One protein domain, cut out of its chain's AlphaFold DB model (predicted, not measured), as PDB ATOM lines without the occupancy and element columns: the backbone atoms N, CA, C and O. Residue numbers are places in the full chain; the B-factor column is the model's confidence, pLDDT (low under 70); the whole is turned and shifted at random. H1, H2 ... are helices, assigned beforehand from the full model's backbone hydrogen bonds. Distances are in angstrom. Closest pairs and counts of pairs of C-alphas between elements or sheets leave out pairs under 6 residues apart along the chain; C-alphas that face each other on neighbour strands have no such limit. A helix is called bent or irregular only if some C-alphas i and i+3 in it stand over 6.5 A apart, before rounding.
ATOM      1  N   GLN A   2     108.987 128.248 101.150       54.69
ATOM      2  CA  GLN A   2     107.594 128.688 101.361       54.69
ATOM      3  C   GLN A   2     107.215 128.869 102.848       54.69
ATOM      4  O   GLN A   2     106.520 129.826 103.181       54.69
ATOM      5  N   ASP A   3     107.741 128.034 103.750       66.81
ATOM      6  CA  ASP A   3     107.446 128.141 105.192       66.81
ATOM      7  C   ASP A   3     108.055 129.392 105.841       66.81
ATOM      8  O   ASP A   3     107.470 129.985 106.748       66.81
ATOM      9  N   THR A   4     109.182 129.879 105.314       84.31
ATOM     10  CA  THR A   4     109.813 131.131 105.758       84.31
ATOM     11  C   THR A   4     109.010 132.373 105.368       84.31
ATOM     12  O   THR A   4     108.944 133.308 106.162       84.31
ATOM     13  N   LEU A   5     108.372 132.400 104.190       88.56
ATOM     14  CA  LEU A   5     107.563 133.552 103.769       88.56
ATOM     15  C   LEU A   5     106.296 133.672 104.619       88.56
ATOM     16  O   LEU A   5     106.026 134.739 105.165       88.56
ATOM     17  N   ARG A   6     105.554 132.571 104.786       89.12
ATOM     18  CA  ARG A   6     104.319 132.550 105.581       89.12
ATOM     19  C   ARG A   6     104.572 132.922 107.041       89.12
ATOM     20  O   ARG A   6     103.800 133.680 107.612       89.12
ATOM     21  N   THR A   7     105.677 132.451 107.618       89.12
ATOM     22  CA  THR A   7     106.068 132.797 108.994       89.12
ATOM     23  C   THR A   7     106.394 134.287 109.136       89.12
ATOM     24  O   THR A   7     105.924 134.933 110.068       89.12
ATOM     25  N   ARG A   8     107.139 134.867 108.181       93.88
ATOM     26  CA  ARG A   8     107.451 136.309 108.170       93.88
ATOM     27  C   ARG A   8     106.203 137.171 107.980       93.88
ATOM     28  O   ARG A   8     106.049 138.164 108.682       93.88
ATOM     29  N   MET A   9     105.305 136.779 107.074       95.44
ATOM     30  CA  MET A   9     104.023 137.465 106.891       95.44
ATOM     31  C   MET A   9     103.140 137.338 108.131       95.44
ATOM     32  O   MET A   9     102.520 138.319 108.508       95.44
ATOM     33  N   GLY A  10     103.139 136.182 108.802       94.38
ATOM     34  CA  GLY A  10     102.446 135.978 110.078       94.38
ATOM     35  C   GLY A  10     102.913 136.937 111.168       94.38
ATOM     36  O   GLY A  10     102.091 137.564 111.829       94.38
ATOM     37  N   TRP A  11     104.230 137.102 111.314       95.75
ATOM     38  CA  TRP A  11     104.803 138.079 112.239       95.75
ATOM     39  C   TRP A  11     104.369 139.508 111.886       95.75
ATOM     40  O   TRP A  11     103.884 140.238 112.747       95.75
ATOM     41  N   LEU A  12     104.484 139.888 110.612       96.62
ATOM     42  CA  LEU A  12     104.138 141.227 110.139       96.62
ATOM     43  C   LEU A  12     102.639 141.530 110.307       96.62
ATOM     44  O   LEU A  12     102.293 142.579 110.845       96.62
ATOM     45  N   HIS A  13     101.761 140.597 109.931       95.88
ATOM     46  CA  HIS A  13     100.311 140.699 110.115       95.88
ATOM     47  C   HIS A  13      99.948 140.877 111.591       95.88
ATOM     48  O   HIS A  13      99.162 141.757 111.929       95.88
ATOM     49  N   ALA A  14     100.550 140.076 112.478       94.31
ATOM     50  CA  ALA A  14     100.266 140.135 113.905       94.31
ATOM     51  C   ALA A  14     100.661 141.487 114.514       94.31
ATOM     52  O   ALA A  14      99.864 142.080 115.233       94.31
ATOM     53  N   TRP A  15     101.858 142.002 114.221       96.94
ATOM     54  CA  TRP A  15     102.340 143.243 114.840       96.94
ATOM     55  C   TRP A  15     101.708 144.504 114.252       96.94
ATOM     56  O   TRP A  15     101.348 145.411 115.004       96.94
ATOM     57  N   ILE A  16     101.531 144.565 112.930       96.62
ATOM     58  CA  ILE A  16     100.863 145.708 112.294       96.62
ATOM     59  C   ILE A  16      99.372 145.691 112.638       96.62
ATOM     60  O   ILE A  16      98.841 146.704 113.081       96.62
ATOM     61  N   GLY A  17      98.722 144.528 112.547       94.81
ATOM     62  CA  GLY A  17      97.323 144.367 112.930       94.81
ATOM     63  C   GLY A  17      97.072 144.690 114.404       94.81
ATOM     64  O   GLY A  17      96.090 145.349 114.722       94.81
ATOM     65  N   PHE A  18      97.974 144.302 115.311       95.00
ATOM     66  CA  PHE A  18      97.852 144.635 116.732       95.00
ATOM     67  C   PHE A  18      98.043 146.132 117.007       95.00
ATOM     68  O   PHE A  18      97.251 146.723 117.736       95.00
ATOM     69  N   SER A  19      99.068 146.756 116.417       95.44
ATOM     70  CA  SER A  19      99.371 148.175 116.657       95.44
ATOM     71  C   SER A  19      98.338 149.118 116.036       95.44
ATOM     72  O   SER A  19      97.906 150.062 116.692       95.44
ATOM     73  N   ALA A  20      97.901 148.852 114.803       95.25
ATOM     74  CA  ALA A  20      96.914 149.676 114.110       95.25
ATOM     75  C   ALA A  20      95.463 149.286 114.435       95.25
ATOM     76  O   ALA A  20      94.552 150.075 114.203       95.25
ATOM     77  N   GLY A  21      95.223 148.086 114.972       94.06
ATOM     78  CA  GLY A  21      93.887 147.498 115.084       94.06
ATOM     79  C   GLY A  21      92.902 148.316 115.913       94.06
ATOM     80  O   GLY A  21      91.753 148.459 115.507       94.06
ATOM     81  N   LEU A  22      93.337 148.893 117.039       94.50
ATOM     82  CA  LEU A  22      92.456 149.719 117.874       94.50
ATOM     83  C   LEU A  22      92.057 151.023 117.170       94.50
ATOM     84  O   LEU A  22      90.898 151.425 117.229       94.50
ATOM     85  N   LEU A  23      93.009 151.657 116.480       94.69
ATOM     86  CA  LEU A  23      92.746 152.855 115.688       94.69
ATOM     87  C   LEU A  23      91.798 152.530 114.528       94.69
ATOM     88  O   LEU A  23      90.781 153.191 114.372       94.69
ATOM     89  N   LEU A  24      92.087 151.475 113.764       94.06
ATOM     90  CA  LEU A  24      91.246 151.033 112.648       94.06
ATOM     91  C   LEU A  24      89.835 150.661 113.108       94.06
ATOM     92  O   LEU A  24      88.867 151.022 112.449       94.06
ATOM     93  N   PHE A  25      89.699 150.000 114.258       93.69
ATOM     94  CA  PHE A  25      88.396 149.728 114.861       93.69
ATOM     95  C   PHE A  25      87.613 151.021 115.106       93.69
ATOM     96  O   PHE A  25      86.459 151.119 114.697       93.69
ATOM     97  N   PHE A  26      88.242 152.021 115.728       95.00
ATOM     98  CA  PHE A  26      87.605 153.310 115.974       95.00
ATOM     99  C   PHE A  26      87.174 153.985 114.666       95.00
ATOM    100  O   PHE A  26      86.022 154.391 114.546       95.00
ATOM    101  N   VAL A  27      88.060 154.012 113.670       94.25
ATOM    102  CA  VAL A  27      87.808 154.591 112.340       94.25
ATOM    103  C   VAL A  27      86.658 153.885 111.625       94.25
ATOM    104  O   VAL A  27      85.802 154.543 111.044       94.25
ATOM    105  N   PHE A  28      86.574 152.556 111.685       93.19
ATOM    106  CA  PHE A  28      85.468 151.825 111.065       93.19
ATOM    107  C   PHE A  28      84.136 152.052 111.776       93.19
ATOM    108  O   PHE A  28      83.103 152.155 111.114       93.19
ATOM    109  N   VAL A  29      84.140 152.152 113.108       95.25
ATOM    110  CA  VAL A  29      82.926 152.453 113.881       95.25
ATOM    111  C   VAL A  29      82.417 153.852 113.547       95.25
ATOM    112  O   VAL A  29      81.233 154.017 113.260       95.25
ATOM    113  N   THR A  30      83.297 154.853 113.534       95.44
ATOM    114  CA  THR A  30      82.920 156.234 113.210       95.44
ATOM    115  C   THR A  30      82.502 156.374 111.752       95.44
ATOM    116  O   THR A  30      81.477 156.991 111.487       95.44
ATOM    117  N   GLY A  31      83.187 155.706 110.819       93.88
ATOM    118  CA  GLY A  31      82.787 155.657 109.409       93.88
ATOM    119  C   GLY A  31      81.411 155.018 109.207       93.88
ATOM    120  O   GLY A  31      80.577 155.546 108.478       93.88
ATOM    121  N   SER A  32      81.119 153.930 109.926       94.19
ATOM    122  CA  SER A  32      79.800 153.279 109.882       94.19
ATOM    123  C   SER A  32      78.684 154.200 110.379       94.19
ATOM    124  O   SER A  32      77.591 154.200 109.821       94.19
ATOM    125  N   LEU A  33      78.952 155.004 111.412       96.12
ATOM    126  CA  LEU A  33      78.007 156.004 111.915       96.12
ATOM    127  C   LEU A  33      77.869 157.196 110.960       96.12
ATOM    128  O   LEU A  33      76.765 157.714 110.803       96.12
ATOM    129  N   ALA A  34      78.951 157.590 110.283       94.50
ATOM    130  CA  ALA A  34      78.952 158.669 109.297       94.50
ATOM    131  C   ALA A  34      78.065 158.364 108.079       94.50
ATOM    132  O   ALA A  34      77.511 159.281 107.485       94.50
ATOM    133  N   VAL A  35      77.839 157.087 107.741       93.81
ATOM    134  CA  VAL A  35      76.853 156.712 106.707       93.81
ATOM    135  C   VAL A  35      75.452 157.220 107.056       93.81
ATOM    136  O   VAL A  35      74.693 157.532 106.147       93.81
ATOM    137  N   PHE A  36      75.115 157.361 108.342       95.38
ATOM    138  CA  PHE A  36      73.821 157.852 108.831       95.38
ATOM    139  C   PHE A  36      73.846 159.347 109.181       95.38
ATOM    140  O   PHE A  36      73.085 159.804 110.038       95.38
ATOM    141  N   LEU A 134      94.994 168.362 109.679       88.88
ATOM    142  CA  LEU A 134      96.082 167.726 108.926       88.88
ATOM    143  C   LEU A 134      96.785 166.586 109.686       88.88
ATOM    144  O   LEU A 134      97.202 165.597 109.080       88.88
ATOM    145  N   TYR A 135      96.933 166.698 111.011       92.69
ATOM    146  CA  TYR A 135      97.588 165.656 111.808       92.69
ATOM    147  C   TYR A 135      96.758 164.378 111.862       92.69
ATOM    148  O   TYR A 135      97.309 163.279 111.772       92.69
ATOM    149  N   GLY A 136      95.440 164.517 111.998       92.81
ATOM    150  CA  GLY A 136      94.548 163.372 112.001       92.81
ATOM    151  C   GLY A 136      94.398 162.768 110.613       92.81
ATOM    152  O   GLY A 136      94.536 161.559 110.492       92.81
ATOM    153  N   GLU A 137      94.271 163.580 109.560       91.25
ATOM    154  CA  GLU A 137      94.300 163.088 108.170       91.25
ATOM    155  C   GLU A 137      95.564 162.258 107.892       91.25
ATOM    156  O   GLU A 137      95.499 161.152 107.356       91.25
ATOM    157  N   THR A 138      96.726 162.752 108.334       93.38
ATOM    158  CA  THR A 138      98.003 162.040 108.194       93.38
ATOM    159  C   THR A 138      97.991 160.711 108.957       93.38
ATOM    160  O   THR A 138      98.431 159.685 108.433       93.38
ATOM    161  N   LEU A 139      97.466 160.699 110.187       94.50
ATOM    162  CA  LEU A 139      97.331 159.488 110.999       94.50
ATOM    163  C   LEU A 139      96.419 158.448 110.331       94.50
ATOM    164  O   LEU A 139      96.776 157.270 110.276       94.50
ATOM    165  N   ILE A 140      95.272 158.879 109.800       93.94
ATOM    166  CA  ILE A 140      94.319 158.014 109.096       93.94
ATOM    167  C   ILE A 140      94.925 157.469 107.799       93.94
ATOM    168  O   ILE A 140      94.793 156.276 107.526       93.94
ATOM    169  N   ALA A 141      95.689 158.274 107.056       92.69
ATOM    170  CA  ALA A 141      96.410 157.811 105.871       92.69
ATOM    171  C   ALA A 141      97.421 156.694 106.205       92.69
ATOM    172  O   ALA A 141      97.466 155.662 105.527       92.69
ATOM    173  N   PHE A 142      98.192 156.845 107.289       94.12
ATOM    174  CA  PHE A 142      99.083 155.778 107.764       94.12
ATOM    175  C   PHE A 142      98.315 154.540 108.242       94.12
ATOM    176  O   PHE A 142      98.763 153.418 107.995       94.12
ATOM    177  N   ALA A 143      97.156 154.716 108.883       94.31
ATOM    178  CA  ALA A 143      96.291 153.606 109.269       94.31
ATOM    179  C   ALA A 143      95.776 152.833 108.040       94.31
ATOM    180  O   ALA A 143      95.824 151.603 108.033       94.31
ATOM    181  N   GLY A 144      95.373 153.529 106.971       93.06
ATOM    182  CA  GLY A 144      94.979 152.921 105.696       93.06
ATOM    183  C   GLY A 144      96.108 152.113 105.049       93.06
ATOM    184  O   GLY A 144      95.905 150.973 104.626       93.06
ATOM    185  N   LEU A 145      97.339 152.634 105.063       93.75
ATOM    186  CA  LEU A 145      98.510 151.885 104.593       93.75
ATOM    187  C   LEU A 145      98.778 150.639 105.454       93.75
ATOM    188  O   LEU A 145      99.031 149.554 104.923       93.75
ATOM    189  N   ALA A 146      98.698 150.767 106.780       95.12
ATOM    190  CA  ALA A 146      98.841 149.642 107.701       95.12
ATOM    191  C   ALA A 146      97.765 148.570 107.458       95.12
ATOM    192  O   ALA A 146      98.064 147.373 107.497       95.12
ATOM    193  N   LEU A 147      96.535 148.984 107.141       95.19
ATOM    194  CA  LEU A 147      95.442 148.097 106.760       95.19
ATOM    195  C   LEU A 147      95.750 147.347 105.459       95.19
ATOM    196  O   LEU A 147      95.639 146.123 105.448       95.19
ATOM    197  N   LEU A 148      96.214 148.026 104.401       94.44
ATOM    198  CA  LEU A 148      96.623 147.376 103.143       94.44
ATOM    199  C   LEU A 148      97.696 146.306 103.375       94.44
ATOM    200  O   LEU A 148      97.596 145.186 102.867       94.44
ATOM    201  N   VAL A 149      98.706 146.625 104.184       95.44
ATOM    202  CA  VAL A 149      99.787 145.696 104.531       95.44
ATOM    203  C   VAL A 149      99.263 144.511 105.355       95.44
ATOM    204  O   VAL A 149      99.638 143.358 105.109       95.44
ATOM    205  N   THR A 150      98.360 144.763 106.304       95.25
ATOM    206  CA  THR A 150      97.734 143.725 107.140       95.25
ATOM    207  C   THR A 150      96.858 142.795 106.303       95.25
ATOM    208  O   THR A 150      96.946 141.575 106.440       95.25
ATOM    209  N   VAL A 151      96.072 143.341 105.378       94.44
ATOM    210  CA  VAL A 151      95.238 142.572 104.449       94.44
ATOM    211  C   VAL A 151      96.100 141.742 103.501       94.44
ATOM    212  O   VAL A 151      95.894 140.534 103.393       94.44
ATOM    213  N   GLY A 152      97.108 142.343 102.864       94.25
ATOM    214  CA  GLY A 152      98.001 141.635 101.943       94.25
ATOM    215  C   GLY A 152      98.743 140.478 102.618       94.25
ATOM    216  O   GLY A 152      98.782 139.363 102.095       94.25
ATOM    217  N   SER A 153      99.273 140.707 103.822       95.00
ATOM    218  CA  SER A 153      99.903 139.645 104.616       95.00
ATOM    219  C   SER A 153      98.900 138.581 105.080       95.00
ATOM    220  O   SER A 153      99.213 137.393 105.001       95.00
ATOM    221  N   GLY A 154      97.681 138.975 105.465       92.81
ATOM    222  CA  GLY A 154      96.581 138.072 105.823       92.81
ATOM    223  C   GLY A 154      96.195 137.130 104.682       92.81
ATOM    224  O   GLY A 154      96.121 135.915 104.877       92.81
ATOM    225  N   ILE A 155      96.056 137.665 103.464       91.88
ATOM    226  CA  ILE A 155      95.807 136.867 102.258       91.88
ATOM    227  C   ILE A 155      96.907 135.815 102.105       91.88
ATOM    228  O   ILE A 155      96.597 134.632 102.010       91.88
ATOM    229  N   ILE A 156      98.188 136.195 102.172       91.38
ATOM    230  CA  ILE A 156      99.308 135.248 102.025       91.38
ATOM    231  C   ILE A 156      99.272 134.140 103.097       91.38
ATOM    232  O   ILE A 156      99.576 132.980 102.797       91.38
ATOM    233  N   ILE A 157      98.895 134.464 104.338       91.06
ATOM    234  CA  ILE A 157      98.841 133.500 105.452       91.06
ATOM    235  C   ILE A 157      97.726 132.465 105.259       91.06
ATOM    236  O   ILE A 157      97.945 131.280 105.562       91.06
ATOM    237  N   HIS A 158      96.563 132.901 104.766       85.06
ATOM    238  CA  HIS A 158      95.339 132.098 104.700       85.06
ATOM    239  C   HIS A 158      95.048 131.498 103.319       85.06
ATOM    240  O   HIS A 158      94.285 130.539 103.242       85.06
ATOM    241  N   LEU A 159      95.707 131.954 102.245       84.38
ATOM    242  CA  LEU A 159      95.418 131.546 100.860       84.38
ATOM    243  C   LEU A 159      95.401 130.023 100.651       84.38
ATOM    244  O   LEU A 159      94.565 129.508  99.917       84.38
ATOM    245  N   LYS A 160      96.303 129.289 101.316       79.62
ATOM    246  CA  LYS A 160      96.402 127.824 101.189       79.62
ATOM    247  C   LYS A 160      95.314 127.048 101.946       79.62
ATOM    248  O   LYS A 160      95.034 125.915 101.578       79.62
ATOM    249  N   GLY A 161      94.754 127.618 103.016       76.44
ATOM    250  CA  GLY A 161      93.771 126.970 103.901       76.44
ATOM    251  C   GLY A 161      92.363 127.558 103.799       76.44
ATOM    252  O   GLY A 161      91.474 127.137 104.530       76.44
ATOM    253  N   LEU A 162      92.157 128.515 102.891       76.88
ATOM    254  CA  LEU A 162      90.976 129.370 102.863       76.88
ATOM    255  C   LEU A 162      89.663 128.587 102.753       76.88
ATOM    256  O   LEU A 162      88.735 128.844 103.506       76.88
ATOM    257  N   ILE A 163      89.590 127.621 101.834       77.56
ATOM    258  CA  ILE A 163      88.362 126.860 101.565       77.56
ATOM    259  C   ILE A 163      87.923 126.019 102.779       77.56
ATOM    260  O   ILE A 163      86.785 126.185 103.217       77.56
ATOM    261  N   PRO A 164      88.765 125.137 103.357       78.06
ATOM    262  CA  PRO A 164      88.348 124.351 104.517       78.06
ATOM    263  C   PRO A 164      88.087 125.211 105.759       78.06
ATOM    264  O   PRO A 164      87.159 124.904 106.503       78.06
ATOM    265  N   ASP A 165      88.849 126.288 105.977       78.19
ATOM    266  CA  ASP A 165      88.658 127.161 107.143       78.19
ATOM    267  C   ASP A 165      87.419 128.072 107.013       78.19
ATOM    268  O   ASP A 165      86.849 128.465 108.026       78.19
ATOM    269  N   LEU A 166      86.956 128.369 105.793       79.88
ATOM    270  CA  LEU A 166      85.713 129.117 105.562       79.88
ATOM    271  C   LEU A 166      84.461 128.235 105.699       79.88
ATOM    272  O   LEU A 166      83.414 128.711 106.126       79.88
ATOM    273  N   LEU A 167      84.553 126.955 105.324       82.44
ATOM    274  CA  LEU A 167      83.405 126.038 105.304       82.44
ATOM    275  C   LEU A 167      83.163 125.320 106.639       82.44
ATOM    276  O   LEU A 167      82.041 124.892 106.903       82.44
ATOM    277  N   LEU A 168      84.188 125.172 107.483       80.69
ATOM    278  CA  LEU A 168      84.069 124.506 108.781       80.69
ATOM    279  C   LEU A 168      84.178 125.497 109.940       80.69
ATOM    280  O   LEU A 168      85.266 125.751 110.453       80.69
ATOM    281  N   PHE A 169      83.032 125.966 110.432       81.88
ATOM    282  CA  PHE A 169      82.967 126.684 111.703       81.88
ATOM    283  C   PHE A 169      83.053 125.706 112.885       81.88
ATOM    284  O   PHE A 169      82.194 124.835 113.040       81.88
ATOM    285  N   ARG A 170      84.084 125.837 113.735       84.62
ATOM    286  CA  ARG A 170      84.337 124.925 114.869       84.62
ATOM    287  C   ARG A 170      84.260 125.654 116.223       84.62
ATOM    288  O   ARG A 170      85.291 125.869 116.863       84.62
ATOM    289  N   PRO A 171      83.056 125.994 116.722       81.12
ATOM    290  CA  PRO A 171      82.886 126.817 117.927       81.12
ATOM    291  C   PRO A 171      83.369 126.150 119.224       81.12
ATOM    292  O   PRO A 171      83.738 126.843 120.167       81.12
ATOM    293  N   PHE A 172      83.400 124.814 119.272       88.69
ATOM    294  CA  PHE A 172      83.830 124.038 120.445       88.69
ATOM    295  C   PHE A 172      85.295 123.574 120.378       88.69
ATOM    296  O   PHE A 172      85.735 122.781 121.209       88.69
ATOM    297  N   ALA A 173      86.060 124.027 119.379       87.44
ATOM    298  CA  ALA A 173      87.489 123.745 119.304       87.44
ATOM    299  C   ALA A 173      88.277 124.523 120.374       87.44
ATOM    300  O   ALA A 173      87.748 125.385 121.076       87.44
ATOM    301  N   ALA A 174      89.583 124.250 120.477       91.31
ATOM    302  CA  ALA A 174      90.481 125.041 121.315       91.31
ATOM    303  C   ALA A 174      90.309 126.546 121.033       91.31
ATOM    304  O   ALA A 174      90.220 126.952 119.874       91.31
ATOM    305  N   ARG A 175      90.310 127.378 122.086       89.25
ATOM    306  CA  ARG A 175      89.975 128.815 122.024       89.25
ATOM    307  C   ARG A 175      90.662 129.559 120.876       89.25
ATOM    308  O   ARG A 175      90.009 130.311 120.165       89.25
ATOM    309  N   LEU A 176      91.959 129.324 120.669       86.94
ATOM    310  CA  LEU A 176      92.717 129.956 119.584       86.94
ATOM    311  C   LEU A 176      92.166 129.599 118.193       86.94
ATOM    312  O   LEU A 176      92.117 130.456 117.317       86.94
ATOM    313  N   ARG A 177      91.731 128.350 117.990       86.06
ATOM    314  CA  ARG A 177      91.129 127.898 116.730       86.06
ATOM    315  C   ARG A 177      89.734 128.482 116.533       86.06
ATOM    316  O   ARG A 177      89.452 128.954 115.444       86.06
ATOM    317  N   ALA A 178      88.907 128.521 117.576       88.50
ATOM    318  CA  ALA A 178      87.584 129.136 117.489       88.50
ATOM    319  C   ALA A 178      87.670 130.635 117.125       88.50
ATOM    320  O   ALA A 178      86.959 131.092 116.237       88.50
ATOM    321  N   TRP A 179      88.588 131.389 117.746       89.81
ATOM    322  CA  TRP A 179      88.821 132.800 117.399       89.81
ATOM    323  C   TRP A 179      89.388 132.990 115.992       89.81
ATOM    324  O   TRP A 179      89.031 133.959 115.326       89.81
ATOM    325  N   LEU A 180      90.240 132.073 115.531       88.56
ATOM    326  CA  LEU A 180      90.731 132.088 114.157       88.56
ATOM    327  C   LEU A 180      89.591 131.880 113.152       88.56
ATOM    328  O   LEU A 180      89.493 132.645 112.198       88.56
ATOM    329  N   ASP A 181      88.723 130.892 113.384       88.69
ATOM    330  CA  ASP A 181      87.571 130.627 112.517       88.69
ATOM    331  C   ASP A 181      86.639 131.861 112.475       88.69
ATOM    332  O   ASP A 181      86.232 132.283 111.395       88.69
ATOM    333  N   VAL A 182      86.377 132.518 113.618       90.69
ATOM    334  CA  VAL A 182      85.618 133.788 113.671       90.69
ATOM    335  C   VAL A 182      86.313 134.897 112.879       90.69
ATOM    336  O   VAL A 182      85.660 135.596 112.107       90.69
ATOM    337  N   HIS A 183      87.627 135.066 113.042       89.75
ATOM    338  CA  HIS A 183      88.383 136.089 112.323       89.75
ATOM    339  C   HIS A 183      88.329 135.873 110.805       89.75
ATOM    340  O   HIS A 183      88.117 136.828 110.063       89.75
ATOM    341  N   ILE A 184      88.458 134.629 110.332       89.31
ATOM    342  CA  ILE A 184      88.356 134.270 108.909       89.31
ATOM    343  C   ILE A 184      86.934 134.521 108.389       89.31
ATOM    344  O   ILE A 184      86.771 135.184 107.366       89.31
ATOM    345  N   LEU A 185      85.905 134.066 109.109       89.44
ATOM    346  CA  LEU A 185      84.502 134.271 108.730       89.44
ATOM    347  C   LEU A 185      84.102 135.751 108.697       89.44
ATOM    348  O   LEU A 185      83.291 136.140 107.862       89.44
ATOM    349  N   ALA A 186      84.673 136.579 109.573       88.75
ATOM    350  CA  ALA A 186      84.419 138.016 109.596       88.75
ATOM    351  C   ALA A 186      85.240 138.795 108.554       88.75
ATOM    352  O   ALA A 186      84.814 139.859 108.122       88.75
ATOM    353  N   SER A 187      86.415 138.305 108.150       88.25
ATOM    354  CA  SER A 187      87.323 139.045 107.261       88.25
ATOM    355  C   SER A 187      87.176 138.664 105.791       88.25
ATOM    356  O   SER A 187      87.166 139.540 104.932       88.25
ATOM    357  N   VAL A 188      87.039 137.375 105.472       89.75
ATOM    358  CA  VAL A 188      87.086 136.885 104.086       89.75
ATOM    359  C   VAL A 188      85.887 137.349 103.249       89.75
ATOM    360  O   VAL A 188      86.123 137.855 102.151       89.75
ATOM    361  N   PRO A 189      84.623 137.264 103.719       89.62
ATOM    362  CA  PRO A 189      83.479 137.754 102.944       89.62
ATOM    363  C   PRO A 189      83.530 139.264 102.689       89.62
ATOM    364  O   PRO A 189      83.071 139.738 101.653       89.62
ATOM    365  N   PHE A 190      84.120 140.016 103.621       90.12
ATOM    366  CA  PHE A 190      84.243 141.470 103.542       90.12
ATOM    367  C   PHE A 190      85.541 141.931 102.870       90.12
ATOM    368  O   PHE A 190      85.712 143.124 102.629       90.12
ATOM    369  N   LEU A 191      86.436 141.008 102.512       91.44
ATOM    370  CA  LEU A 191      87.746 141.304 101.938       91.44
ATOM    371  C   LEU A 191      87.685 142.240 100.716       91.44
ATOM    372  O   LEU A 191      88.481 143.179 100.687       91.44
ATOM    373  N   PRO A 192      86.753 142.078  99.746       91.38
ATOM    374  CA  PRO A 192      86.654 143.010  98.622       91.38
ATOM    375  C   PRO A 192      86.373 144.448  99.074       91.38
ATOM    376  O   PRO A 192      86.982 145.383  98.561       91.38
ATOM    377  N   PHE A 193      85.506 144.622 100.074       89.69
ATOM    378  CA  PHE A 193      85.163 145.932 100.625       89.69
ATOM    379  C   PHE A 193      86.330 146.534 101.401       89.69
ATOM    380  O   PHE A 193      86.643 147.702 101.212       89.69
ATOM    381  N   VAL A 194      87.010 145.738 102.233       90.25
ATOM    382  CA  VAL A 194      88.162 146.213 103.013       90.25
ATOM    383  C   VAL A 194      89.312 146.634 102.099       90.25
ATOM    384  O   VAL A 194      89.921 147.670 102.344       90.25
ATOM    385  N   ILE A 195      89.587 145.884 101.026       90.69
ATOM    386  CA  ILE A 195      90.595 146.273 100.025       90.69
ATOM    387  C   ILE A 195      90.191 147.573  99.335       90.69
ATOM    388  O   ILE A 195      91.032 148.455  99.188       90.69
ATOM    389  N   MET A 196      88.925 147.689  98.921       90.88
ATOM    390  CA  MET A 196      88.423 148.893  98.269       90.88
ATOM    391  C   MET A 196      88.584 150.109  99.184       90.88
ATOM    392  O   MET A 196      89.301 151.021  98.797       90.88
ATOM    393  N   MET A 197      88.037 150.071 100.405       87.81
ATOM    394  CA  MET A 197      88.132 151.162 101.391       87.81
ATOM    395  C   MET A 197      89.588 151.544 101.692       87.81
ATOM    396  O   MET A 197      89.942 152.720 101.739       87.81
ATOM    397  N   ALA A 198      90.466 150.550 101.856       86.00
ATOM    398  CA  ALA A 198      91.878 150.794 102.134       86.00
ATOM    399  C   ALA A 198      92.626 151.420 100.941       86.00
ATOM    400  O   ALA A 198      93.588 152.157 101.144       86.00
ATOM    401  N   TYR A 199      92.207 151.121  99.706       83.81
ATOM    402  CA  TYR A 199      92.812 151.650  98.482       83.81
ATOM    403  C   TYR A 199      92.276 153.032  98.098       83.81
ATOM    404  O   TYR A 199      93.046 153.881  97.652       83.81
ATOM    405  N   THR A 200      90.972 153.266  98.254       81.50
ATOM    406  CA  THR A 200      90.329 154.541  97.906       81.50
ATOM    407  C   THR A 200      90.645 155.646  98.902       81.50
ATOM    408  O   THR A 200      90.487 156.814  98.562       81.50
ATOM    409  N   GLY A 201      91.138 155.302 100.098       63.78
ATOM    410  CA  GLY A 201      91.444 156.286 101.136       63.78
ATOM    411  C   GLY A 201      90.199 157.015 101.646       63.78
ATOM    412  O   GLY A 201      90.326 158.121 102.163       63.78
ATOM    413  N   THR A 202      89.032 156.389 101.459       51.16
ATOM    414  CA  THR A 202      87.682 156.749 101.915       51.16
ATOM    415  C   THR A 202      86.814 155.502 101.801       51.16
ATOM    416  O   THR A 202      86.769 154.959 100.665       51.16
TER     417      THR A 202
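What this domain is: This is residues 2 to 36 and 134 to 202 of the 202 residues of an uncharacterized protein of Gluconobacter japonicus (UniProt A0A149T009). A long straight helix, H2, lies between two helices that run back along it: H1a, the first arm of the bent helix H1, on one side, and the shorter H5 on the other. The second arm, H1b, turns away from H1a at a steep angle, while near the last residues of H2 the short H3 and then H4 make a corner that leads the chain back to H5. The printed part has 104 residues with five named helices, in the order H1, H2, H3, H4, H5, and no named strand; its class is all helix. It is compact, with a radius of gyration of the C-alphas of 14.9 A, and its C-alphas span 44 by 34 by 23 A.

How they stand to each other: Start at H1, residues 2 to 34, assigned as one helix by its hydrogen bonds but bent: C-alphas 19 and 22 are 7.2 A apart. Its arms H1a, residues 2 to 19, and H1b, residues 22 to 34, stand at a steep tilt of 64 degrees. H1a touches residues 146 to 157 of H2, residues 134 to 158, opposite ways at a shallow tilt of 31 degrees; their closest C-alphas, those of His 13 and Thr 150, are 5.0 A apart. H1b, with residues 23 to 24 alone, only just touches H2, with 3 pairs of C-alphas within 8 A; the closest are those of Leu 24 and Ala 143, 6.6 A apart. Look next at H5, residues 191 to 200, which touches residues 144 to 151 of H2 opposite ways, at a shallow tilt of 33 degrees, only just short of steep; the closest C-alphas, of Gly 144 and Ala 198, are 5.2 A apart. H1a and H5 are apart. H3, residues 162 to 167, touches residues 181 to 185 of H4, residues 175 to 187, about perpendicular at 79 degrees; the C-alphas of Leu 166 and Leu 185 are closest, 6.2 A apart. H2 and H4 are only just apart, at 8.4 A. In H1a, H1b, H2, H3, H4 and H5 every O i to N i+4 pair is within hydrogen-bond range.

Where its parts are: Find C-alpha 2 at (107.594, 128.688, 101.361); from there H1a runs 26.1 A to C-alpha 19, and H1b covers 18.3 A. H2 begins at C-alpha 134, (96.082, 167.726, 108.926), and runs 35.9 A. H3 has 6 residues, H4 is 18.2 A long, and H5 runs 14.1 A to C-alpha 200 at (90.329, 154.541, 97.906).

The domain as a whole: The farthest C-alphas, those of Leu 134 and Phe 172, are 46.8 A apart. Residues 37 to 133 are not printed, and C-alphas 36 and 134 are 24.4 A apart across this cut. The links H2 to H3 and H4 to H5 are tight, and H3 to H4 is short. Mean pLDDT of the printed part is 89.3; residues 2 to 3 and 201 to 202 are under 70.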